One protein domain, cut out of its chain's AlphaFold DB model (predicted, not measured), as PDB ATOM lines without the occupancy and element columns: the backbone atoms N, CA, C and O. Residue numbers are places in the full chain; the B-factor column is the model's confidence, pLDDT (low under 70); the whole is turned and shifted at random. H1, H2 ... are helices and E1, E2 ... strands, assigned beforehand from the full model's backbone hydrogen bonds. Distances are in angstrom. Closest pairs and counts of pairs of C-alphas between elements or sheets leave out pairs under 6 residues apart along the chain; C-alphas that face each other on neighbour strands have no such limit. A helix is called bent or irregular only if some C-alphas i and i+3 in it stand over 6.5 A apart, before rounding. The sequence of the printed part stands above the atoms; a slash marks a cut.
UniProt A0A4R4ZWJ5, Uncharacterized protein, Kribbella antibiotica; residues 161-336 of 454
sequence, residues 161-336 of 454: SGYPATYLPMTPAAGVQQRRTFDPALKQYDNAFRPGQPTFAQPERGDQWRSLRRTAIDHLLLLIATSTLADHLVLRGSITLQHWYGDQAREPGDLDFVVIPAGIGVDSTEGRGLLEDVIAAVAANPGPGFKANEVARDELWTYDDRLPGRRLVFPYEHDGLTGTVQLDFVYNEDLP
ATOM      1  N   SER A 161     150.811 164.788 183.940       62.22
ATOM      2  CA  SER A 161     149.663 165.531 184.467       62.22
ATOM      3  C   SER A 161     148.509 165.539 183.457       62.22
ATOM      4  O   SER A 161     148.746 165.673 182.259       62.22
ATOM      5  N   GLY A 162     147.270 165.424 183.941       73.88
ATOM      6  CA  GLY A 162     146.060 165.526 183.116       73.88
ATOM      7  C   GLY A 162     145.426 164.192 182.702       73.88
ATOM      8  O   GLY A 162     144.395 164.219 182.043       73.88
ATOM      9  N   TYR A 163     146.005 163.042 183.071       83.81
ATOM     10  CA  TYR A 163     145.340 161.733 182.960       83.81
ATOM     11  C   TYR A 163     144.410 161.470 184.158       83.81
ATOM     12  O   TYR A 163     144.695 161.954 185.260       83.81
ATOM     13  N   PRO A 164     143.343 160.669 183.980       86.81
ATOM     14  CA  PRO A 164     142.522 160.198 185.091       86.81
ATOM     15  C   PRO A 164     143.334 159.286 186.024       86.81
ATOM     16  O   PRO A 164     144.245 158.578 185.585       86.81
ATOM     17  N   ALA A 165     142.996 159.257 187.316       87.50
ATOM     18  CA  ALA A 165     143.647 158.385 188.302       87.50
ATOM     19  C   ALA A 165     143.493 156.885 187.970       87.50
ATOM     20  O   ALA A 165     144.296 156.051 188.389       87.50
ATOM     21  N   THR A 166     142.461 156.551 187.204       91.06
ATOM     22  CA  THR A 166     142.115 155.230 186.677       91.06
ATOM     23  C   THR A 166     142.907 154.849 185.426       91.06
ATOM     24  O   THR A 166     142.818 153.701 184.981       91.06
ATOM     25  N   TYR A 167     143.745 155.744 184.885       91.38
ATOM     26  CA  TYR A 167     144.712 155.394 183.848       91.38
ATOM     27  C   TYR A 167     145.861 154.564 184.444       91.38
ATOM     28  O   TYR A 167     146.904 155.079 184.849       91.38
ATOM     29  N   LEU A 168     145.652 153.246 184.495       90.00
ATOM     30  CA  LEU A 168     146.590 152.258 185.028       90.00
ATOM     31  C   LEU A 168     147.112 151.341 183.905       90.00
ATOM     32  O   LEU A 168     146.611 150.222 183.749       90.00
ATOM     33  N   PRO A 169     148.079 151.795 183.084       87.88
ATOM     34  CA  PRO A 169     148.656 150.959 182.040       87.88
ATOM     35  C   PRO A 169     149.450 149.798 182.647       87.88
ATOM     36  O   PRO A 169     149.948 149.871 183.775       87.88
ATOM     37  N   MET A 170     149.596 148.721 181.882       84.88
ATOM     38  CA  MET A 170     150.438 147.595 182.261       84.88
ATOM     39  C   MET A 170     151.875 148.053 182.496       84.88
ATOM     40  O   MET A 170     152.394 148.931 181.804       84.88
ATOM     41  N   THR A 171     152.541 147.417 183.462       78.94
ATOM     42  CA  THR A 171     153.965 147.657 183.684       78.94
ATOM     43  C   THR A 171     154.734 147.329 182.400       78.94
ATOM     44  O   THR A 171     154.563 146.226 181.871       78.94
ATOM     45  N   PRO A 172     155.579 148.250 181.896       72.81
ATOM     46  CA  PRO A 172     156.369 148.007 180.701       72.81
ATOM     47  C   PRO A 172     157.171 146.713 180.829       72.81
ATOM     48  O   PRO A 172     157.933 146.519 181.779       72.81
ATOM     49  N   ALA A 173     156.997 145.826 179.858       75.56
ATOM     50  CA  ALA A 173     157.698 144.557 179.784       75.56
ATOM     51  C   ALA A 173     158.089 144.281 178.332       75.56
ATOM     52  O   ALA A 173     157.374 144.644 177.399       75.56
ATOM     53  N   ALA A 174     159.233 143.624 178.136       77.19
ATOM     54  CA  ALA A 174     159.717 143.300 176.800       77.19
ATOM     55  C   ALA A 174     158.677 142.469 176.028       77.19
ATOM     56  O   ALA A 174     158.224 141.427 176.504       77.19
ATOM     57  N   GLY A 175     158.319 142.931 174.827       80.06
ATOM     58  CA  GLY A 175     157.328 142.269 173.981       80.06
ATOM     59  C   GLY A 175     155.877 142.448 174.434       80.06
ATOM     60  O   GLY A 175     155.035 141.678 173.986       80.06
ATOM     61  N   VAL A 176     155.580 143.419 175.303       84.12
ATOM     62  CA  VAL A 176     154.214 143.860 175.614       84.12
ATOM     63  C   VAL A 176     154.050 145.291 175.122       84.12
ATOM     64  O   VAL A 176     154.843 146.158 175.479       84.12
ATOM     65  N   GLN A 177     153.025 145.540 174.314       84.94
ATOM     66  CA  GLN A 177     152.630 146.888 173.913       84.94
ATOM     67  C   GLN A 177     151.190 147.125 174.343       84.94
ATOM     68  O   GLN A 177     150.356 146.232 174.241       84.94
ATOM     69  N   GLN A 178     150.886 148.325 174.822       84.75
ATOM     70  CA  GLN A 178     149.526 148.705 175.179       84.75
ATOM     71  C   GLN A 178     149.287 150.136 174.717       84.75
ATOM     72  O   GLN A 178     149.969 151.060 175.158       84.75
ATOM     73  N   ARG A 179     148.337 150.304 173.797       83.19
ATOM     74  CA  ARG A 179     147.974 151.620 173.269       83.19
ATOM     75  C   ARG A 179     147.114 152.382 174.273       83.19
ATOM     76  O   ARG A 179     146.472 151.787 175.139       83.19
ATOM     77  N   ARG A 180     147.085 153.704 174.134       85.00
ATOM     78  CA  ARG A 180     146.079 154.558 174.774       85.00
ATOM     79  C   ARG A 180     144.814 154.502 173.932       85.00
ATOM     80  O   ARG A 180     144.892 154.661 172.720       85.00
ATOM     81  N   THR A 181     143.670 154.300 174.566       84.31
ATOM     82  CA  THR A 181     142.371 154.310 173.890       84.31
ATOM     83  C   THR A 181     141.569 155.485 174.408       84.31
ATOM     84  O   THR A 181     141.388 155.622 175.618       84.31
ATOM     85  N   PHE A 182     141.147 156.361 173.495       83.88
ATOM     86  CA  PHE A 182     140.310 157.504 173.833       83.88
ATOM     87  C   PHE A 182     138.987 157.011 174.437       83.88
ATOM     88  O   PHE A 182     138.398 156.042 173.953       83.88
ATOM     89  N   ASP A 183     138.553 157.648 175.520       85.00
ATOM     90  CA  ASP A 183     137.304 157.344 176.209       85.00
ATOM     91  C   ASP A 183     136.487 158.636 176.363       85.00
ATOM     92  O   ASP A 183     136.844 159.490 177.184       85.00
ATOM     93  N   PRO A 184     135.395 158.803 175.591       83.62
ATOM     94  CA  PRO A 184     134.525 159.970 175.697       83.62
ATOM     95  C   PRO A 184     134.011 160.227 177.120       83.62
ATOM     96  O   PRO A 184     133.851 161.381 177.505       83.62
ATOM     97  N   ALA A 185     133.840 159.183 177.941       83.69
ATOM     98  CA  ALA A 185     133.342 159.321 179.312       83.69
ATOM     99  C   ALA A 185     134.338 159.994 180.281       83.69
ATOM    100  O   ALA A 185     134.016 160.225 181.452       83.69
ATOM    101  N   LEU A 186     135.555 160.275 179.802       85.19
ATOM    102  CA  LEU A 186     136.644 160.923 180.531       85.19
ATOM    103  C   LEU A 186     136.983 162.317 179.973       85.19
ATOM    104  O   LEU A 186     138.039 162.854 180.304       85.19
ATOM    105  N   LYS A 187     136.131 162.917 179.128       83.06
ATOM    106  CA  LYS A 187     136.376 164.224 178.480       83.06
ATOM    107  C   LYS A 187     136.630 165.397 179.431       83.06
ATOM    108  O   LYS A 187     137.215 166.390 179.010       83.06
ATOM    109  N   GLN A 188     136.247 165.279 180.697       77.88
ATOM    110  CA  GLN A 188     136.589 166.226 181.757       77.88
ATOM    111  C   GLN A 188     138.092 166.266 182.094       77.88
ATOM    112  O   GLN A 188     138.535 167.180 182.790       77.88
ATOM    113  N   TYR A 189     138.876 165.291 181.627       78.12
ATOM    114  CA  TYR A 189     140.331 165.250 181.756       78.12
ATOM    115  C   TYR A 189     140.999 165.652 180.436       78.12
ATOM    116  O   TYR A 189     140.577 165.213 179.365       78.12
ATOM    117  N   ASP A 190     142.098 166.410 180.517       76.00
ATOM    118  CA  ASP A 190     142.895 166.812 179.345       76.00
ATOM    119  C   ASP A 190     143.331 165.593 178.512       76.00
ATOM    120  O   ASP A 190     143.320 165.615 177.283       76.00
ATOM    121  N   ASN A 191     143.673 164.498 179.200       82.06
ATOM    122  CA  ASN A 191     144.022 163.215 178.609       82.06
ATOM    123  C   ASN A 191     142.930 162.176 178.908       82.06
ATOM    124  O   ASN A 191     143.124 161.271 179.722       82.06
ATOM    125  N   ALA A 192     141.791 162.303 178.227       84.31
ATOM    126  CA  ALA A 192     140.628 161.414 178.291       84.31
ATOM    127  C   ALA A 192     140.901 160.009 177.704       84.31
ATOM    128  O   ALA A 192     140.303 159.592 176.711       84.31
ATOM    129  N   PHE A 193     141.850 159.280 178.291       85.38
ATOM    130  CA  PHE A 193     142.315 157.979 177.818       85.38
ATOM    131  C   PHE A 193     142.192 156.907 178.896       85.38
ATOM    132  O   PHE A 193     142.471 157.137 180.073       85.38
ATOM    133  N   ARG A 194     141.892 155.688 178.448       88.00
ATOM    134  CA  ARG A 194     142.090 154.444 179.198       88.00
ATOM    135  C   ARG A 194     143.206 153.607 178.557       88.00
ATOM    136  O   ARG A 194     143.507 153.786 177.373       88.00
ATOM    137  N   PRO A 195     143.820 152.667 179.291       87.62
ATOM    138  CA  PRO A 195     144.668 151.653 178.674       87.62
ATOM    139  C   PRO A 195     143.845 150.779 177.710       87.62
ATOM    140  O   PRO A 195     142.781 150.273 178.073       87.62
ATOM    141  N   GLY A 196     144.324 150.608 176.478       85.06
ATOM    142  CA  GLY A 196     143.722 149.733 175.469       85.06
ATOM    143  C   GLY A 196     144.053 148.255 175.684       85.06
ATOM    144  O   GLY A 196     144.699 147.881 176.668       85.06
ATOM    145  N   GLN A 197     143.646 147.392 174.752       85.06
ATOM    146  CA  GLN A 197     144.020 145.975 174.802       85.06
ATOM    147  C   GLN A 197     145.536 145.803 174.592       85.06
ATOM    148  O   GLN A 197     146.089 146.347 173.632       85.06
ATOM    149  N   PRO A 198     146.235 145.064 175.471       87.44
ATOM    150  CA  PRO A 198     147.652 144.799 175.292       87.44
ATOM    151  C   PRO A 198     147.887 143.771 174.183       87.44
ATOM    152  O   PRO A 198     147.196 142.754 174.085       87.44
ATOM    153  N   THR A 199     148.926 143.993 173.386       86.12
ATOM    154  CA  THR A 199     149.457 143.019 172.436       86.12
ATOM    155  C   THR A 199     150.733 142.397 172.992       86.12
ATOM    156  O   THR A 199     151.537 143.039 173.673       86.12
ATOM    157  N   PHE A 200     150.909 141.105 172.717       87.88
ATOM    158  CA  PHE A 200     152.044 140.321 173.189       87.88
ATOM    159  C   PHE A 200     152.812 139.772 171.993       87.88
ATOM    160  O   PHE A 200     152.236 139.118 171.126       87.88
ATOM    161  N   ALA A 201     154.130 139.966 171.979       88.44
ATOM    162  CA  ALA A 201     155.019 139.394 170.969       88.44
ATOM    163  C   ALA A 201     155.011 137.853 170.995       88.44
ATOM    164  O   ALA A 201     155.276 137.210 169.984       88.44
ATOM    165  N   GLN A 202     154.710 137.258 172.156       89.56
ATOM    166  CA  GLN A 202     154.524 135.818 172.327       89.56
ATOM    167  C   GLN A 202     153.025 135.495 172.445       89.56
ATOM    168  O   GLN A 202     152.425 135.849 173.465       89.56
ATOM    169  N   PRO A 203     152.422 134.792 171.465       89.56
ATOM    170  CA  PRO A 203     150.990 134.477 171.474       89.56
ATOM    171  C   PRO A 203     150.527 133.737 172.735       89.56
ATOM    172  O   PRO A 203     149.533 134.129 173.337       89.56
ATOM    173  N   GLU A 204     151.304 132.752 173.204       91.69
ATOM    174  CA  GLU A 204     150.991 131.966 174.411       91.69
ATOM    175  C   GLU A 204     150.856 132.843 175.664       91.69
ATOM    176  O   GLU A 204     149.991 132.611 176.509       91.69
ATOM    177  N   ARG A 205     151.681 133.892 175.780       90.06
ATOM    178  CA  ARG A 205     151.602 134.844 176.894       90.06
ATOM    179  C   ARG A 205     150.339 135.700 176.803       90.06
ATOM    180  O   ARG A 205     149.721 135.985 177.825       90.06
ATOM    181  N   GLY A 206     149.935 136.064 175.586       90.50
ATOM    182  CA  GLY A 206     148.666 136.744 175.337       90.50
ATOM    183  C   GLY A 206     147.446 135.872 175.648       90.50
ATOM    184  O   GLY A 206     146.467 136.375 176.195       90.50
ATOM    185  N   ASP A 207     147.504 134.569 175.356       91.50
ATOM    186  CA  ASP A 207     146.462 133.605 175.740       91.50
ATOM    187  C   ASP A 207     146.349 133.479 177.268       91.50
ATOM    188  O   ASP A 207     145.250 133.558 177.822       91.50
ATOM    189  N   GLN A 208     147.485 133.348 177.962       92.94
ATOM    190  CA  GLN A 208     147.537 133.297 179.428       92.94
ATOM    191  C   GLN A 208     146.961 134.566 180.059       92.94
ATOM    192  O   GLN A 208     146.131 134.480 180.965       92.94
ATOM    193  N   TRP A 209     147.347 135.741 179.552       92.62
ATOM    194  CA  TRP A 209     146.829 137.018 180.036       92.62
ATOM    195  C   TRP A 209     145.314 137.142 179.826       92.62
ATOM    196  O   TRP A 209     144.597 137.484 180.766       92.62
ATOM    197  N   ARG A 210     144.796 136.789 178.640       91.19
ATOM    198  CA  ARG A 210     143.345 136.799 178.374       91.19
ATOM    199  C   ARG A 210     142.587 135.832 179.285       91.19
ATOM    200  O   ARG A 210     141.546 136.202 179.825       91.19
ATOM    201  N   SER A 211     143.111 134.626 179.509       92.50
ATOM    202  CA  SER A 211     142.507 133.649 180.427       92.50
ATOM    203  C   SER A 211     142.473 134.158 181.870       92.50
ATOM    204  O   SER A 211     141.465 134.000 182.564       92.50
ATOM    205  N   LEU A 212     143.558 134.790 182.327       94.31
ATOM    206  CA  LEU A 212     143.637 135.387 183.658       94.31
ATOM    207  C   LEU A 212     142.644 136.545 183.803       94.31
ATOM    208  O   LEU A 212     141.923 136.612 184.796       94.31
ATOM    209  N   ARG A 213     142.540 137.409 182.787       93.88
ATOM    210  CA  ARG A 213     141.577 138.513 182.763       93.88
ATOM    211  C   ARG A 213     140.132 138.024 182.827       93.88
ATOM    212  O   ARG A 213     139.354 138.567 183.604       93.88
ATOM    213  N   ARG A 214     139.779 136.976 182.074       92.44
ATOM    214  CA  ARG A 214     138.449 136.344 182.158       92.44
ATOM    215  C   ARG A 214     138.180 135.784 183.555       92.44
ATOM    216  O   ARG A 214     137.138 136.069 184.124       92.44
ATOM    217  N   THR A 215     139.162 135.110 184.157       94.31
ATOM    218  CA  THR A 215     139.062 134.615 185.545       94.31
ATOM    219  C   THR A 215     138.837 135.757 186.546       94.31
ATOM    220  O   THR A 215     138.050 135.624 187.479       94.31
ATOM    221  N   ALA A 216     139.510 136.894 186.352       95.50
ATOM    222  CA  ALA A 216     139.349 138.090 187.177       95.50
ATOM    223  C   ALA A 216     137.957 138.720 187.039       95.50
ATOM    224  O   ALA A 216     137.348 139.078 188.049       95.50
ATOM    225  N   ILE A 217     137.434 138.794 185.816       95.81
ATOM    226  CA  ILE A 217     136.066 139.240 185.539       95.81
ATOM    227  C   ILE A 217     135.044 138.295 186.188       95.81
ATOM    228  O   ILE A 217     134.196 138.757 186.948       95.81
ATOM    229  N   ASP A 218     135.157 136.983 185.964       95.38
ATOM    230  CA  ASP A 218     134.243 135.978 186.524       95.38
ATOM    231  C   ASP A 218     134.219 136.025 188.059       95.38
ATOM    232  O   ASP A 218     133.159 135.941 188.682       95.38
ATOM    233  N   HIS A 219     135.385 136.225 188.682       96.44
ATOM    234  CA  HIS A 219     135.499 136.386 190.130       96.44
ATOM    235  C   HIS A 219     134.733 137.612 190.639       96.44
ATOM    236  O   HIS A 219     133.986 137.506 191.610       96.44
ATOM    237  N   LEU A 220     134.871 138.764 189.975       96.81
ATOM    238  CA  LEU A 220     134.141 139.983 190.338       96.81
ATOM    239  C   LEU A 220     132.629 139.822 190.165       96.81
ATOM    240  O   LEU A 220     131.871 140.198 191.059       96.81
ATOM    241  N   LEU A 221     132.188 139.212 189.063       97.12
ATOM    242  CA  LEU A 221     130.773 138.916 188.832       97.12
ATOM    243  C   LEU A 221     130.206 138.024 189.943       97.12
ATOM    244  O   LEU A 221     129.124 138.301 190.464       97.12
ATOM    245  N   LEU A 222     130.943 136.986 190.350       97.06
ATOM    246  CA  LEU A 222     130.531 136.089 191.428       97.06
ATOM    247  C   LEU A 222     130.484 136.796 192.790       97.06
ATOM    248  O   LEU A 222     129.538 136.582 193.551       97.06
ATOM    249  N   LEU A 223     131.468 137.645 193.099       96.50
ATOM    250  CA  LEU A 223     131.466 138.446 194.328       96.50
ATOM    251  C   LEU A 223     130.235 139.348 194.398       96.50
ATOM    252  O   LEU A 223     129.540 139.356 195.413       96.50
ATOM    253  N   ILE A 224     129.927 140.056 193.310       96.56
ATOM    254  CA  ILE A 224     128.750 140.925 193.245       96.56
ATOM    255  C   ILE A 224     127.478 140.087 193.407       96.56
ATOM    256  O   ILE A 224     126.670 140.385 194.286       96.56
ATOM    257  N   ALA A 225     127.338 138.997 192.646       96.75
ATOM    258  CA  ALA A 225     126.147 138.143 192.649       96.75
ATOM    259  C   ALA A 225     125.855 137.465 193.995       96.75
ATOM    260  O   ALA A 225     124.709 137.132 194.283       96.75
ATOM    261  N   THR A 226     126.885 137.227 194.809       94.62
ATOM    262  CA  THR A 226     126.756 136.570 196.122       94.62
ATOM    263  C   THR A 226     126.667 137.555 197.287       94.62
ATOM    264  O   THR A 226     126.517 137.138 198.437       94.62
ATOM    265  N   SER A 227     126.724 138.855 197.001       93.62
ATOM    266  CA  SER A 227     126.609 139.934 197.982       93.62
ATOM    267  C   SER A 227     125.220 140.581 197.964       93.62
ATOM    268  O   SER A 227     124.402 140.342 197.076       93.62
ATOM    269  N   THR A 228     124.966 141.474 198.919       91.25
ATOM    270  CA  THR A 228     123.760 142.322 198.948       91.25
ATOM    271  C   THR A 228     123.689 143.321 197.783       91.25
ATOM    272  O   THR A 228     122.649 143.943 197.564       91.25
ATOM    273  N   LEU A 229     124.776 143.470 197.020       92.88
ATOM    274  CA  LEU A 229     124.862 144.350 195.855       92.88
ATOM    275  C   LEU A 229     124.097 143.802 194.645       92.88
ATOM    276  O   LEU A 229     123.695 144.580 193.786       92.88
ATOM    277  N   ALA A 230     123.861 142.485 194.585       94.69
ATOM    278  CA  ALA A 230     123.217 141.821 193.448       94.69
ATOM    279  C   ALA A 230     121.806 142.347 193.129       94.69
ATOM    280  O   ALA A 230     121.331 142.191 192.006       94.69
ATOM    281  N   ASP A 231     121.139 142.950 194.117       94.19
ATOM    282  CA  ASP A 231     119.795 143.520 193.982       94.19
ATOM    283  C   ASP A 231     119.808 145.030 193.682       94.19
ATOM    284  O   ASP A 231     118.756 145.612 193.433       94.19
ATOM    285  N   HIS A 232     120.989 145.658 193.691       96.12
ATOM    286  CA  HIS A 232     121.186 147.096 193.463       96.12
ATOM    287  C   HIS A 232     121.934 147.401 192.160       96.12
ATOM    288  O   HIS A 232     122.124 148.567 191.819       96.12
ATOM    289  N   LEU A 233     122.378 146.370 191.439       97.81
ATOM    290  CA  LEU A 233     123.220 146.498 190.256       97.81
ATOM    291  C   LEU A 233     122.652 145.692 189.094       97.81
ATOM    292  O   LEU A 233     122.495 144.474 189.185       97.81
ATOM    293  N   VAL A 234     122.388 146.381 187.988       98.50
ATOM    294  CA  VAL A 234     121.951 145.779 186.728       98.50
ATOM    295  C   VAL A 234     123.115 145.802 185.750       98.50
ATOM    296  O   VAL A 234     123.543 146.865 185.310       98.50
ATOM    297  N   LEU A 235     123.626 144.627 185.409       98.06
ATOM    298  CA  LEU A 235     124.738 144.455 184.484       98.06
ATOM    299  C   LEU A 235     124.304 144.731 183.036       98.06
ATOM    300  O   LEU A 235     123.245 144.288 182.578       98.06
ATOM    301  N   ARG A 236     125.153 145.440 182.298       95.88
ATOM    302  CA  ARG A 236     124.985 145.760 180.875       95.88
ATOM    303  C   ARG A 236     126.332 145.700 180.150       95.88
ATOM    304  O   ARG A 236     127.334 145.249 180.698       95.88
ATOM    305  N   GLY A 237     126.341 146.160 178.903       93.06
ATOM    306  CA  GLY A 237     127.571 146.383 178.153       93.06
ATOM    307  C   GLY A 237     128.157 145.119 177.529       93.06
ATOM    308  O   GLY A 237     127.458 144.176 177.171       93.06
ATOM    309  N   SER A 238     129.470 145.131 177.330       93.12
ATOM    310  CA  SER A 238     130.152 144.150 176.474       93.12
ATOM    311  C   SER A 238     130.118 142.710 177.005       93.12
ATOM    312  O   SER A 238     130.107 141.756 176.225       93.12
ATOM    313  N   ILE A 239     130.020 142.531 178.321       95.31
ATOM    314  CA  ILE A 239     129.968 141.207 178.948       95.31
ATOM    315  C   ILE A 239     128.652 140.460 178.673       95.31
ATOM    316  O   ILE A 239     128.661 139.241 178.493       95.31
ATOM    317  N   THR A 240     127.518 141.167 178.570       95.75
ATOM    318  CA  THR A 240     126.234 140.537 178.216       95.75
ATOM    319  C   THR A 240     126.223 140.127 176.743       95.75
ATOM    320  O   THR A 240     125.732 139.049 176.408       95.75
ATOM    321  N   LEU A 241     126.870 140.909 175.872       95.56
ATOM    322  CA  LEU A 241     127.081 140.543 174.468       95.56
ATOM    323  C   LEU A 241     127.915 139.266 174.334       95.56
ATOM    324  O   LEU A 241     127.531 138.370 173.583       95.56
ATOM    325  N   GLN A 242     129.009 139.136 175.089       94.38
ATOM    326  CA  GLN A 242     129.803 137.904 175.081       94.38
ATOM    327  C   GLN A 242     128.971 136.685 175.504       94.38
ATOM    328  O   GLN A 242     129.087 135.622 174.893       94.38
ATOM    329  N   HIS A 243     128.078 136.836 176.485       94.62
ATOM    330  CA  HIS A 243     127.165 135.766 176.886       94.62
ATOM    331  C   HIS A 243     126.185 135.359 175.767       94.62
ATOM    332  O   HIS A 243     125.962 134.168 175.553       94.62
ATOM    333  N   TRP A 244     125.610 136.319 175.036       95.69
ATOM    334  CA  TRP A 244     124.617 136.038 173.990       95.69
ATOM    335  C   TRP A 244     125.221 135.569 172.658       95.69
ATOM    336  O   TRP A 244     124.591 134.787 171.937       95.69
ATOM    337  N   TYR A 245     126.425 136.035 172.313       95.31
ATOM    338  CA  TYR A 245     127.012 135.861 170.978       95.31
ATOM    339  C   TYR A 245     128.318 135.054 170.958       95.31
ATOM    340  O   TYR A 245     128.769 134.673 169.874       95.31
ATOM    341  N   GLY A 246     128.895 134.728 172.120       93.19
ATOM    342  CA  GLY A 246     130.131 133.950 172.225       93.19
ATOM    343  C   GLY A 246     131.283 134.614 171.472       93.19
ATOM    344  O   GLY A 246     131.474 135.822 171.574       93.19
ATOM    345  N   ASP A 247     132.001 133.833 170.663       91.00
ATOM    346  CA  ASP A 247     133.177 134.288 169.903       91.00
ATOM    347  C   ASP A 247     132.862 135.332 168.816       91.00
ATOM    348  O   ASP A 247     133.777 135.912 168.238       91.00
ATOM    349  N   GLN A 248     131.579 135.564 168.503       92.94
ATOM    350  CA  GLN A 248     131.190 136.667 167.622       92.94
ATOM    351  C   GLN A 248     131.180 138.012 168.342       92.94
ATOM    352  O   GLN A 248     131.207 139.029 167.668       92.94
ATOM    353  N   ALA A 249     131.091 138.048 169.672       93.75
ATOM    354  CA  ALA A 249     131.273 139.293 170.398       93.75
ATOM    355  C   ALA A 249     132.766 139.613 170.496       93.75
ATOM    356  O   ALA A 249     133.607 138.725 170.643       93.75
ATOM    357  N   ARG A 250     133.090 140.904 170.491       91.44
ATOM    358  CA  ARG A 250     134.420 141.366 170.893       91.44
ATOM    359  C   ARG A 250     134.691 141.002 172.357       91.44
ATOM    360  O   ARG A 250     133.760 140.876 173.155       91.44
ATOM    361  N   GLU A 251     135.965 140.884 172.725       88.00
ATOM    362  CA  GLU A 251     136.335 140.689 174.131       88.00
ATOM    363  C   GLU A 251     135.787 141.844 174.996       88.00
ATOM    364  O   GLU A 251     135.939 143.012 174.618       88.00
ATOM    365  N   PRO A 252     135.176 141.555 176.159       88.81
ATOM    366  CA  PRO A 252     134.682 142.596 177.052       88.81
ATOM    367  C   PRO A 252     135.804 143.508 177.546       88.81
ATOM    368  O   PRO A 252     136.883 143.031 177.901       88.81
ATOM    369  N   GLY A 253     135.566 144.819 177.583       81.94
ATOM    370  CA  GLY A 253     136.542 145.828 178.034       81.94
ATOM    371  C   GLY A 253     136.478 146.104 179.542       81.94
ATOM    372  O   GLY A 253     137.498 146.332 180.193       81.94
ATOM    373  N   ASP A 254     135.278 145.993 180.084       91.69
ATOM    374  CA  ASP A 254     134.818 146.562 181.342       91.69
ATOM    375  C   ASP A 254     133.582 145.791 181.836       91.69
ATOM    376  O   ASP A 254     133.035 144.922 181.147       91.69
ATOM    377  N   LEU A 255     133.168 146.091 183.065       96.56
ATOM    378  CA  LEU A 255     131.893 145.677 183.634       96.56
ATOM    379  C   LEU A 255     131.035 146.916 183.891       96.56
ATOM    380  O   LEU A 255     131.308 147.683 184.810       96.56
ATOM    381  N   ASP A 256     129.991 147.088 183.089       96.56
ATOM    382  CA  ASP A 256     129.077 148.221 183.192       96.56
ATOM    383  C   ASP A 256     127.850 147.869 184.038       96.56
ATOM    384  O   ASP A 256     127.143 146.894 183.760       96.56
ATOM    385  N   PHE A 257     127.533 148.705 185.022       97.69
ATOM    386  CA  PHE A 257     126.366 148.559 185.880       97.69
ATOM    387  C   PHE A 257     125.491 149.810 185.872       97.69
ATOM    388  O   PHE A 257     125.974 150.933 186.002       97.69
ATOM    389  N   VAL A 258     124.178 149.600 185.817       97.38
ATOM    390  CA  VAL A 258     123.186 150.600 186.220       97.38
ATOM    391  C   VAL A 258     122.852 150.388 187.692       97.38
ATOM    392  O   VAL A 258     122.505 149.276 188.100       97.38
ATOM    393  N   VAL A 259     122.948 151.451 188.487       96.88
ATOM    394  CA  VAL A 259     122.592 151.432 189.909       96.88
ATOM    395  C   VAL A 259     121.083 151.606 190.073       96.88
ATOM    396  O   VAL A 259     120.501 152.566 189.569       96.88
ATOM    397  N   ILE A 260     120.459 150.690 190.816       96.00
ATOM    398  CA  ILE A 260     119.024 150.689 191.126       96.00
ATOM    399  C   ILE A 260     118.770 150.639 192.648       96.00
ATOM    400  O   ILE A 260     119.612 150.135 193.393       96.00
ATOM    401  N   PRO A 261     117.602 151.106 193.133       93.69
ATOM    402  CA  PRO A 261     116.549 151.797 192.383       93.69
ATOM    403  C   PRO A 261     116.973 153.191 191.907       93.69
ATOM    404  O   PRO A 261     117.867 153.819 192.478       93.69
ATOM    405  N   ALA A 262     116.270 153.695 190.889       85.06
ATOM    406  CA  ALA A 262     116.369 155.096 190.494       85.06
ATOM    407  C   ALA A 262     116.100 155.999 191.716       85.06
ATOM    408  O   ALA A 262     115.158 155.760 192.477       85.06
ATOM    409  N   GLY A 263     116.946 157.010 191.930       83.88
ATOM    410  CA  GLY A 263     116.915 157.877 193.114       83.88
ATOM    411  C   GLY A 263     118.087 157.686 194.080       83.88
ATOM    412  O   GLY A 263     118.321 158.568 194.910       83.88
ATOM    413  N   ILE A 264     118.871 156.606 193.961       88.88
ATOM    414  CA  ILE A 264     120.195 156.557 194.597       88.88
ATOM    415  C   ILE A 264     121.092 157.582 193.893       88.88
ATOM    416  O   ILE A 264     121.440 157.439 192.723       88.88
ATOM    417  N   GLY A 265     121.460 158.643 194.612       85.00
ATOM    418  CA  GLY A 265     122.356 159.673 194.094       85.00
ATOM    419  C   GLY A 265     123.816 159.225 194.126       85.00
ATOM    420  O   GLY A 265     124.238 158.569 195.077       85.00
ATOM    421  N   VAL A 266     124.607 159.650 193.141       84.94
ATOM    422  CA  VAL A 266     126.041 159.326 193.040       84.94
ATOM    423  C   VAL A 266     126.840 159.722 194.298       84.94
ATOM    424  O   VAL A 266     127.686 158.962 194.762       84.94
ATOM    425  N   ASP A 267     126.500 160.857 194.921       82.31
ATOM    426  CA  ASP A 267     127.152 161.358 196.145       82.31
ATOM    427  C   ASP A 267     126.365 161.055 197.432       82.31
ATOM    428  O   ASP A 267     126.771 161.433 198.545       82.31
ATOM    429  N   SER A 268     125.236 160.352 197.305       84.81
ATOM    430  CA  SER A 268     124.437 159.922 198.455       84.81
ATOM    431  C   SER A 268     125.232 158.977 199.360       84.81
ATOM    432  O   SER A 268     126.260 158.411 198.972       84.81
ATOM    433  N   THR A 269     124.786 158.826 200.607       84.25
ATOM    434  CA  THR A 269     125.418 157.891 201.550       84.25
ATOM    435  C   THR A 269     125.307 156.462 201.026       84.25
ATOM    436  O   THR A 269     126.263 155.701 201.101       84.25
ATOM    437  N   GLU A 270     124.157 156.136 200.445       88.06
ATOM    438  CA  GLU A 270     123.830 154.854 199.839       88.06
ATOM    439  C   GLU A 270     124.711 154.583 198.612       88.06
ATOM    440  O   GLU A 270     125.335 153.529 198.526       88.06
ATOM    441  N   GLY A 271     124.836 155.559 197.706       86.31
ATOM    442  CA  GLY A 271     125.667 155.447 196.504       86.31
ATOM    443  C   GLY A 271     127.154 155.266 196.815       86.31
ATOM    444  O   GLY A 271     127.807 154.420 196.205       86.31
ATOM    445  N   ARG A 272     127.680 155.997 197.809       85.50
ATOM    446  CA  ARG A 272     129.062 155.821 198.291       85.50
ATOM    447  C   ARG A 272     129.258 154.493 199.021       85.50
ATOM    448  O   ARG A 272     130.278 153.844 198.816       85.50
ATOM    449  N   GLY A 273     128.287 154.086 199.841       88.38
ATOM    450  CA  GLY A 273     128.304 152.803 200.545       88.38
ATOM    451  C   GLY A 273     128.389 151.619 199.585       88.38
ATOM    452  O   GLY A 273     129.211 150.737 199.795       88.38
ATOM    453  N   LEU A 274     127.639 151.665 198.480       92.56
ATOM    454  CA  LEU A 274     127.668 150.640 197.434       92.56
ATOM    455  C   LEU A 274     129.087 150.404 196.889       92.56
ATOM    456  O   LEU A 274     129.524 149.262 196.769       92.56
ATOM    457  N   LEU A 275     129.817 151.475 196.565       90.69
ATOM    458  CA  LEU A 275     131.171 151.367 196.008       90.69
ATOM    459  C   LEU A 275     132.178 150.853 197.039       90.69
ATOM    460  O   LEU A 275     133.026 150.022 196.717       90.69
ATOM    461  N   GLU A 276     132.076 151.326 198.281       91.25
ATOM    462  CA  GLU A 276     132.933 150.851 199.370       91.25
ATOM    463  C   GLU A 276     132.650 149.376 199.705       91.25
ATOM    464  O   GLU A 276     133.588 148.630 199.979       91.25
ATOM    465  N   ASP A 277     131.403 148.913 199.583       94.62
ATOM    466  CA  ASP A 277     131.038 147.501 199.737       94.62
ATOM    467  C   ASP A 277     131.657 146.620 198.634       94.62
ATOM    468  O   ASP A 277     132.145 145.527 198.932       94.62
ATOM    469  N   VAL A 278     131.716 147.094 197.378       94.88
ATOM    470  CA  VAL A 278     132.440 146.399 196.290       94.88
ATOM    471  C   VAL A 278     133.923 146.270 196.643       94.88
ATOM    472  O   VAL A 278     134.484 145.174 196.595       94.88
ATOM    473  N   ILE A 279     134.565 147.377 197.031       94.31
ATOM    474  CA  ILE A 279     135.990 147.396 197.393       94.31
ATOM    475  C   ILE A 279     136.256 146.466 198.584       94.31
ATOM    476  O   ILE A 279     137.210 145.685 198.559       94.31
ATOM    477  N   ALA A 280     135.399 146.500 199.606       93.75
ATOM    478  CA  ALA A 280     135.505 145.647 200.782       93.75
ATOM    479  C   ALA A 280     135.327 144.160 200.438       93.75
ATOM    480  O   ALA A 280     136.068 143.323 200.958       93.75
ATOM    481  N   ALA A 281     134.400 143.821 199.535       95.25
ATOM    482  CA  ALA A 281     134.206 142.452 199.064       95.25
ATOM    483  C   ALA A 281     135.448 141.920 198.332       95.25
ATOM    484  O   ALA A 281     135.894 140.804 198.610       95.25
ATOM    485  N   VAL A 282     136.058 142.731 197.459       95.69
ATOM    486  CA  VAL A 282     137.311 142.371 196.771       95.69
ATOM    487  C   VAL A 282     138.473 142.264 197.761       95.69
ATOM    488  O   VAL A 282     139.261 141.328 197.676       95.69
ATOM    489  N   ALA A 283     138.571 143.162 198.744       95.25
ATOM    490  CA  ALA A 283     139.603 143.085 199.780       95.25
ATOM    491  C   ALA A 283     139.479 141.816 200.642       95.25
ATOM    492  O   ALA A 283     140.489 141.208 200.998       95.25
ATOM    493  N   ALA A 284     138.251 141.403 200.969       95.81
ATOM    494  CA  ALA A 284     137.985 140.191 201.739       95.81
ATOM    495  C   ALA A 284     138.253 138.908 200.937       95.81
ATOM    496  O   ALA A 284     138.614 137.880 201.516       95.81
ATOM    497  N   ASN A 285     138.081 138.958 199.616       96.12
ATOM    498  CA  ASN A 285     138.313 137.835 198.722       96.12
ATOM    499  C   ASN A 285     138.965 138.313 197.409       96.12
ATOM    500  O   ASN A 285     138.267 138.521 196.413       96.12
ATOM    501  N   PRO A 286     140.301 138.464 197.377       94.50
ATOM    502  CA  PRO A 286     141.019 139.071 196.253       94.50
ATOM    503  C   PRO A 286     141.136 138.171 195.013       94.50
ATOM    504  O   PRO A 286     141.719 138.588 194.014       94.50
ATOM    505  N   GLY A 287     140.614 136.940 195.055       94.00
ATOM    506  CA  GLY A 287     140.559 136.041 193.901       94.00
ATOM    507  C   GLY A 287     141.918 135.854 193.212       94.00
ATOM    508  O   GLY A 287     142.867 135.433 193.878       94.00
ATOM    509  N   PRO A 288     142.051 136.174 191.908       91.00
ATOM    510  CA  PRO A 288     143.275 135.957 191.130       91.00
ATOM    511  C   PRO A 288     144.424 136.926 191.458       91.00
ATOM    512  O   PRO A 288     145.343 137.069 190.662       91.00
ATOM    513  N   GLY A 289     144.403 137.586 192.618       94.88
ATOM    514  CA  GLY A 289     145.460 138.502 193.048       94.88
ATOM    515  C   GLY A 289     145.115 139.974 192.851       94.88
ATOM    516  O   GLY A 289     146.002 140.771 192.548       94.88
ATOM    517  N   PHE A 290     143.842 140.350 193.012       96.75
ATOM    518  CA  PHE A 290     143.445 141.757 193.055       96.75
ATOM    519  C   PHE A 290     144.149 142.501 194.195       96.75
ATOM    520  O   PHE A 290     144.165 142.053 195.344       96.75
ATOM    521  N   LYS A 291     144.676 143.687 193.888       93.56
ATOM    522  CA  LYS A 291     145.308 144.597 194.847       93.56
ATOM    523  C   LYS A 291     144.279 145.626 195.310       93.56
ATOM    524  O   LYS A 291     144.264 146.767 194.863       93.56
ATOM    525  N   ALA A 292     143.368 145.209 196.190       86.38
ATOM    526  CA  ALA A 292     142.240 146.045 196.626       86.38
ATOM    527  C   ALA A 292     142.666 147.364 197.311       86.38
ATOM    528  O   ALA A 292     141.937 148.348 197.274       86.38
ATOM    529  N   ASN A 293     143.858 147.403 197.911       86.25
ATOM    530  CA  ASN A 293     144.469 148.605 198.489       86.25
ATOM    531  C   ASN A 293     145.010 149.595 197.439       86.25
ATOM    532  O   ASN A 293     145.382 150.709 197.799       86.25
ATOM    533  N   GLU A 294     145.074 149.186 196.173       91.88
ATOM    534  CA  GLU A 294     145.548 149.971 195.029       91.88
ATOM    535  C   GLU A 294     144.400 150.291 194.053       91.88
ATOM    536  O   GLU A 294     144.643 150.670 192.911       91.88
ATOM    537  N   VAL A 295     143.139 150.135 194.485       93.62
ATOM    538  CA  VAL A 295     141.974 150.473 193.661       93.62
ATOM    539  C   VAL A 295     141.995 151.957 193.287       93.62
ATOM    540  O   VAL A 295     142.002 152.839 194.152       93.62
ATOM    541  N   ALA A 296     141.985 152.230 191.986       92.31
ATOM    542  CA  ALA A 296     141.826 153.580 191.469       92.31
ATOM    543  C   ALA A 296     140.341 153.908 191.300       92.31
ATOM    544  O   ALA A 296     139.524 153.030 191.012       92.31
ATOM    545  N   ARG A 297     140.003 155.185 191.489       90.81
ATOM    546  CA  ARG A 297     138.640 155.702 191.379       90.81
ATOM    547  C   ARG A 297     138.640 157.011 190.607       90.81
ATOM    548  O   ARG A 297     139.511 157.840 190.848       90.81
ATOM    549  N   ASP A 298     137.650 157.196 189.748       86.00
ATOM    550  CA  ASP A 298     137.375 158.470 189.085       86.00
ATOM    551  C   ASP A 298     135.873 158.666 188.906       86.00
ATOM    552  O   ASP A 298     135.064 157.738 189.025       86.00
ATOM    553  N   GLU A 299     135.510 159.905 188.616       84.19
ATOM    554  CA  GLU A 299     134.195 160.240 188.097       84.19
ATOM    555  C   GLU A 299     134.173 159.951 186.596       84.19
ATOM    556  O   GLU A 299     135.161 160.185 185.900       84.19
ATOM    557  N   LEU A 300     133.047 159.443 186.104       81.06
ATOM    558  CA  LEU A 300     132.792 159.293 184.675       81.06
ATOM    559  C   LEU A 300     131.463 159.955 184.345       81.06
ATOM    560  O   LEU A 300     130.570 160.014 185.198       81.06
ATOM    561  N   TRP A 301     131.328 160.396 183.104       71.69
ATOM    562  CA  TRP A 301     130.095 160.975 182.598       71.69
ATOM    563  C   TRP A 301     129.624 160.195 181.382       71.69
ATOM    564  O   TRP A 301     130.347 160.067 180.399       71.69
ATOM    565  N   THR A 302     128.418 159.637 181.454       63.31
ATOM    566  CA  THR A 302     127.813 158.956 180.298       63.31
ATOM    567  C   THR A 302     126.957 159.953 179.519       63.31
ATOM    568  O   THR A 302     126.304 160.801 180.138       63.31
ATOM    569  N   TYR A 303     126.926 159.816 178.189       62.47
ATOM    570  CA  TYR A 303     126.172 160.667 177.258       62.47
ATOM    571  C   TYR A 303     126.585 162.148 177.294       62.47
ATOM    572  O   TYR A 303     125.724 163.005 177.465       62.47
ATOM    573  N   ASP A 304     127.883 162.454 177.191       62.59
ATOM    574  CA  ASP A 304     128.388 163.838 177.176       62.59
ATOM    575  C   ASP A 304     127.862 164.677 178.373       62.59
ATOM    576  O   ASP A 304     127.047 165.586 178.222       62.59
ATOM    577  N   ASP A 305     128.316 164.346 179.592       59.00
ATOM    578  CA  ASP A 305     128.034 165.076 180.850       59.00
ATOM    579  C   ASP A 305     126.618 164.942 181.447       59.00
ATOM    580  O   ASP A 305     126.244 165.688 182.358       59.00
ATOM    581  N   ARG A 306     125.815 163.965 181.010       69.81
ATOM    582  CA  ARG A 306     124.410 163.857 181.456       69.81
ATOM    583  C   ARG A 306     124.200 162.978 182.667       69.81
ATOM    584  O   ARG A 306     123.540 163.391 183.624       69.81
ATOM    585  N   LEU A 307     124.695 161.744 182.605       76.69
ATOM    586  CA  LEU A 307     124.491 160.793 183.687       76.69
ATOM    587  C   LEU A 307     125.762 160.661 184.517       76.69
ATOM    588  O   LEU A 307     126.809 160.277 183.979       76.69
ATOM    589  N   PRO A 308     125.680 160.970 185.825       82.50
ATOM    590  CA  PRO A 308     126.825 160.860 186.693       82.50
ATOM    591  C   PRO A 308     127.153 159.390 186.913       82.50
ATOM    592  O   PRO A 308     126.276 158.562 187.193       82.50
ATOM    593  N   GLY A 309     128.441 159.085 186.856       90.06
ATOM    594  CA  GLY A 309     128.940 157.761 187.144       90.06
ATOM    595  C   GLY A 309     130.195 157.756 187.998       90.06
ATOM    596  O   GLY A 309     130.801 158.785 188.332       90.06
ATOM    597  N   ARG A 310     130.573 156.545 188.391       91.06
ATOM    598  CA  ARG A 310     131.794 156.262 189.142       91.06
ATOM    599  C   ARG A 310     132.506 155.097 188.481       91.06
ATOM    600  O   ARG A 310     131.880 154.082 188.192       91.06
ATOM    601  N   ARG A 311     133.808 155.255 188.267       94.69
ATOM    602  CA  ARG A 311     134.697 154.216 187.751       94.69
ATOM    603  C   ARG A 311     135.531 153.667 188.892       94.69
ATOM    604  O   ARG A 311     136.144 154.440 189.628       94.69
ATOM    605  N   LEU A 312     135.597 152.347 189.006       95.69
ATOM    606  CA  LEU A 312     136.579 151.642 189.824       95.69
ATOM    607  C   LEU A 312     137.484 150.820 188.912       95.69
ATOM    608  O   LEU A 312     137.000 150.075 188.065       95.69
ATOM    609  N   VAL A 313     138.797 150.911 189.107       96.69
ATOM    610  CA  VAL A 313     139.762 150.061 188.401       96.69
ATOM    611  C   VAL A 313     140.536 149.239 189.417       96.69
ATOM    612  O   VAL A 313     141.259 149.782 190.255       96.69
ATOM    613  N   PHE A 314     140.379 147.919 189.330       96.12
ATOM    614  CA  PHE A 314     141.050 146.952 190.190       96.12
ATOM    615  C   PHE A 314     142.283 146.384 189.483       96.12
ATOM    616  O   PHE A 314     142.131 145.553 188.577       96.12
ATOM    617  N   PRO A 315     143.502 146.790 189.876       95.56
ATOM    618  CA  PRO A 315     144.707 146.123 189.414       95.56
ATOM    619  C   PRO A 315     144.810 144.720 190.020       95.56
ATOM    620  O   PRO A 315     144.437 144.488 191.173       95.56
ATOM    621  N   TYR A 316     145.342 143.779 189.250       94.81
ATOM    622  CA  TYR A 316     145.663 142.432 189.707       94.81
ATOM    623  C   TYR A 316     147.037 141.993 189.210       94.81
ATOM    624  O   TYR A 316     147.545 142.480 188.195       94.81
ATOM    625  N   GLU A 317     147.629 141.050 189.933       92.88
ATOM    626  CA  GLU A 317     148.875 140.401 189.550       92.88
ATOM    627  C   GLU A 317     148.831 138.913 189.902       92.88
ATOM    628  O   GLU A 317     148.544 138.544 191.042       92.88
ATOM    629  N   HIS A 318     149.152 138.063 188.928       91.50
ATOM    630  CA  HIS A 318     149.265 136.619 189.117       91.50
ATOM    631  C   HIS A 318     150.410 136.075 188.271       91.50
ATOM    632  O   HIS A 318     150.467 136.346 187.074       91.50
ATOM    633  N   ASP A 319     151.330 135.327 188.882       86.94
ATOM    634  CA  ASP A 319     152.472 134.704 188.197       86.94
ATOM    635  C   ASP A 319     153.261 135.661 187.273       86.94
ATOM    636  O   ASP A 319     153.726 135.298 186.192       86.94
ATOM    637  N   GLY A 320     153.417 136.921 187.698       83.75
ATOM    638  CA  GLY A 320     154.136 137.958 186.947       83.75
ATOM    639  C   GLY A 320     153.375 138.536 185.745       83.75
ATOM    640  O   GLY A 320     153.954 139.294 184.963       83.75
ATOM    641  N   LEU A 321     152.095 138.193 185.576       88.38
ATOM    642  CA  LEU A 321     151.167 138.877 184.679       88.38
ATOM    643  C   LEU A 321     150.375 139.917 185.468       88.38
ATOM    644  O   LEU A 321     149.705 139.588 186.445       88.38
ATOM    645  N   THR A 322     150.433 141.165 185.015       91.00
ATOM    646  CA  THR A 322     149.646 142.270 185.564       91.00
ATOM    647  C   THR A 322     148.474 142.595 184.650       91.00
ATOM    648  O   THR A 322     148.573 142.480 183.427       91.00
ATOM    649  N   GLY A 323     147.383 143.083 185.218       91.62
ATOM    650  CA  GLY A 323     146.286 143.640 184.442       91.62
ATOM    651  C   GLY A 323     145.331 144.422 185.320       91.62
ATOM    652  O   GLY A 323     145.561 144.597 186.516       91.62
ATOM    653  N   THR A 324     144.257 144.898 184.708       94.38
ATOM    654  CA  THR A 324     143.206 145.643 185.391       94.38
ATOM    655  C   THR A 324     141.835 145.120 184.976       94.38
ATOM    656  O   THR A 324     141.661 144.588 183.873       94.38
ATOM    657  N   VAL A 325     140.861 145.243 185.876       95.25
ATOM    658  CA  VAL A 325     139.437 145.135 185.539       95.25
ATOM    659  C   VAL A 325     138.756 146.435 185.941       95.25
ATOM    660  O   VAL A 325     138.904 146.891 187.076       95.25
ATOM    661  N   GLN A 326     138.043 147.031 184.992       95.62
ATOM    662  CA  GLN A 326     137.280 148.259 185.171       95.62
ATOM    663  C   GLN A 326     135.816 147.925 185.465       95.62
ATOM    664  O   GLN A 326     135.242 147.057 184.806       95.62
ATOM    665  N   LEU A 327     135.231 148.611 186.446       97.12
ATOM    666  CA  LEU A 327     133.805 148.593 186.753       97.12
ATOM    667  C   LEU A 327     133.279 150.021 186.664       97.12
ATOM    668  O   LEU A 327     133.764 150.896 187.385       97.12
ATOM    669  N   ASP A 328     132.261 150.219 185.838       96.38
ATOM    670  CA  ASP A 328     131.599 151.503 185.656       96.38
ATOM    671  C   ASP A 328     130.185 151.436 186.225       96.38
ATOM    672  O   ASP A 328     129.422 150.515 185.942       96.38
ATOM    673  N   PHE A 329     129.843 152.411 187.061       95.50
ATOM    674  CA  PHE A 329     128.551 152.508 187.728       95.50
ATOM    675  C   PHE A 329     127.855 153.777 187.262       95.50
ATOM    676  O   PHE A 329     128.316 154.875 187.572       95.50
ATOM    677  N   VAL A 330     126.744 153.629 186.546       94.50
ATOM    678  CA  VAL A 330     125.903 154.739 186.090       94.50
ATOM    679  C   VAL A 330     124.694 154.861 187.011       94.50
ATOM    680  O   VAL A 330     124.025 153.870 187.317       94.50
ATOM    681  N   TYR A 331     124.412 156.079 187.466       90.12
ATOM    682  CA  TYR A 331     123.314 156.368 188.386       90.12
ATOM    683  C   TYR A 331     122.171 157.071 187.657       90.12
ATOM    684  O   TYR A 331     122.400 157.922 186.803       90.12
ATOM    685  N   ASN A 332     120.933 156.768 188.061       87.75
ATOM    686  CA  ASN A 332     119.704 157.377 187.527       87.75
ATOM    687  C   ASN A 332     119.487 157.194 186.012       87.75
ATOM    688  O   ASN A 332     118.755 157.969 185.403       87.75
ATOM    689  N   GLU A 333     120.089 156.163 185.418       89.81
ATOM    690  CA  GLU A 333     119.734 155.706 184.074       89.81
ATOM    691  C   GLU A 333     118.297 155.158 184.073       89.81
ATOM    692  O   GLU A 333     117.904 154.417 184.981       89.81
ATOM    693  N   ASP A 334     117.521 155.506 183.045       87.19
ATOM    694  CA  ASP A 334     116.167 154.985 182.863       87.19
ATOM    695  C   ASP A 334     116.199 153.528 182.377       87.19
ATOM    696  O   ASP A 334     116.942 153.165 181.465       87.19
ATOM    697  N   LEU A 335     115.357 152.684 182.972       93.69
ATOM    698  CA  LEU A 335     115.218 151.269 182.629       93.69
ATOM    699  C   LEU A 335     113.781 151.014 182.156       93.69
ATOM    700  O   LEU A 335     112.965 150.487 182.913       93.69
ATOM    701  N   PRO A 336     113.444 151.372 180.901       94.12
ATOM    702  CA  PRO A 336     112.081 151.250 180.375       94.12
ATOM    703  C   PRO A 336     111.634 149.794 180.165       94.12
ATOM    704  O   PRO A 336     110.458 149.536 179.913       94.12
TER     705      PRO A 336
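This is residues 161 to 336 of the 454 residues of an uncharacterized protein of Kribbella antibiotica (UniProt A0A4R4ZWJ5). A strongly twisted five-stranded sheet curls round the long helix H1, and helix H4 covers more of the same face. A separate hairpin, E1 and E2, sits by the first part of H1, while residues 243 to 248 of H3 stick out. The printed part has 176 residues, with E1 E2 H1 H2 E3 H3 E4 H4 E5 E6 E7 along the chain, class mixed. The large sheet, also mixed, runs E3 E4 E7 E6 E5; the small one is antiparallel. The whole is compact, radius of gyration of the C-alphas 16.0 A, spanning 48 by 37 by 35 A.

Start with E5, residues 296 to 302, E6, 307 to 318, and E7, 321 to 331: a meander, each strand the antiparallel neighbour of the one before. Look at N 298 and O 311, 3.1 A, and at N 312 and O 327, 2.8 A. Beside E7 runs E4, residues 255 to 259, parallel, with N 257 and O 328 at 2.8 A; edge strand E3, residues 233 to 236, is antiparallel to E4, with N 234 and O 258 at 2.9 A. H1, residues 203 to 225, and H4, residues 269 to 284, are on one face, making two layers, helices over a sheet. The closest C-alphas of H1 and E7 are those of Trp 209 and Leu 321, 6.6 A. H4 has a height of 9.6 A over the sheet and runs along E7, at 20 degrees on the local plane. E4, H4 and E5 form a split strand-helix-strand unit, with E7 and E6 between its strands; its crossover is right-handed. H1 touches H4 with residues 220 to 224 alone, closest C-alphas Leu 223 and Ala 281, 6.8 A, at a steep tilt of 53 degrees, opposite ways. H2, residues 228 to 231, only just touches H4, with 3 pairs of C-alphas within 8 A, the closest those of Leu 229 and Leu 274, 7.1 A. H3, residues 238 to 248, only grazes the sheet with residues 238 to 240; it is irregular, C-alphas 244 and 247 being 9.6 A apart. In hairpin E1, residues 176 to 182, and E2, 193 to 200, N 196 and O 179 are 2.8 A apart. Every O i to N i+4 pair is within hydrogen-bond range in H1, 5 of 7 in H3 and 11 of 12 in H4; H2 is too short for one.

Find C-alpha 176 at (154.214, 143.860, 175.614), where E1 begins. H1 runs 32.8 A from C-alpha 203 at (150.990, 134.477, 171.474); H4 measures 21.7 A, E6 35.0 A. E7 runs 33.1 A to C-alpha 331 at (123.314, 156.368, 188.386).

The C-alphas of Ala 174 and Pro 336 are the two farthest apart, 48.4 A. The printed part has no cut; H4 to E5 is the long link, and residues 161 to 175 hold no named element. Look for pLDDT under 70 at residue 161 and residues 302 to 306.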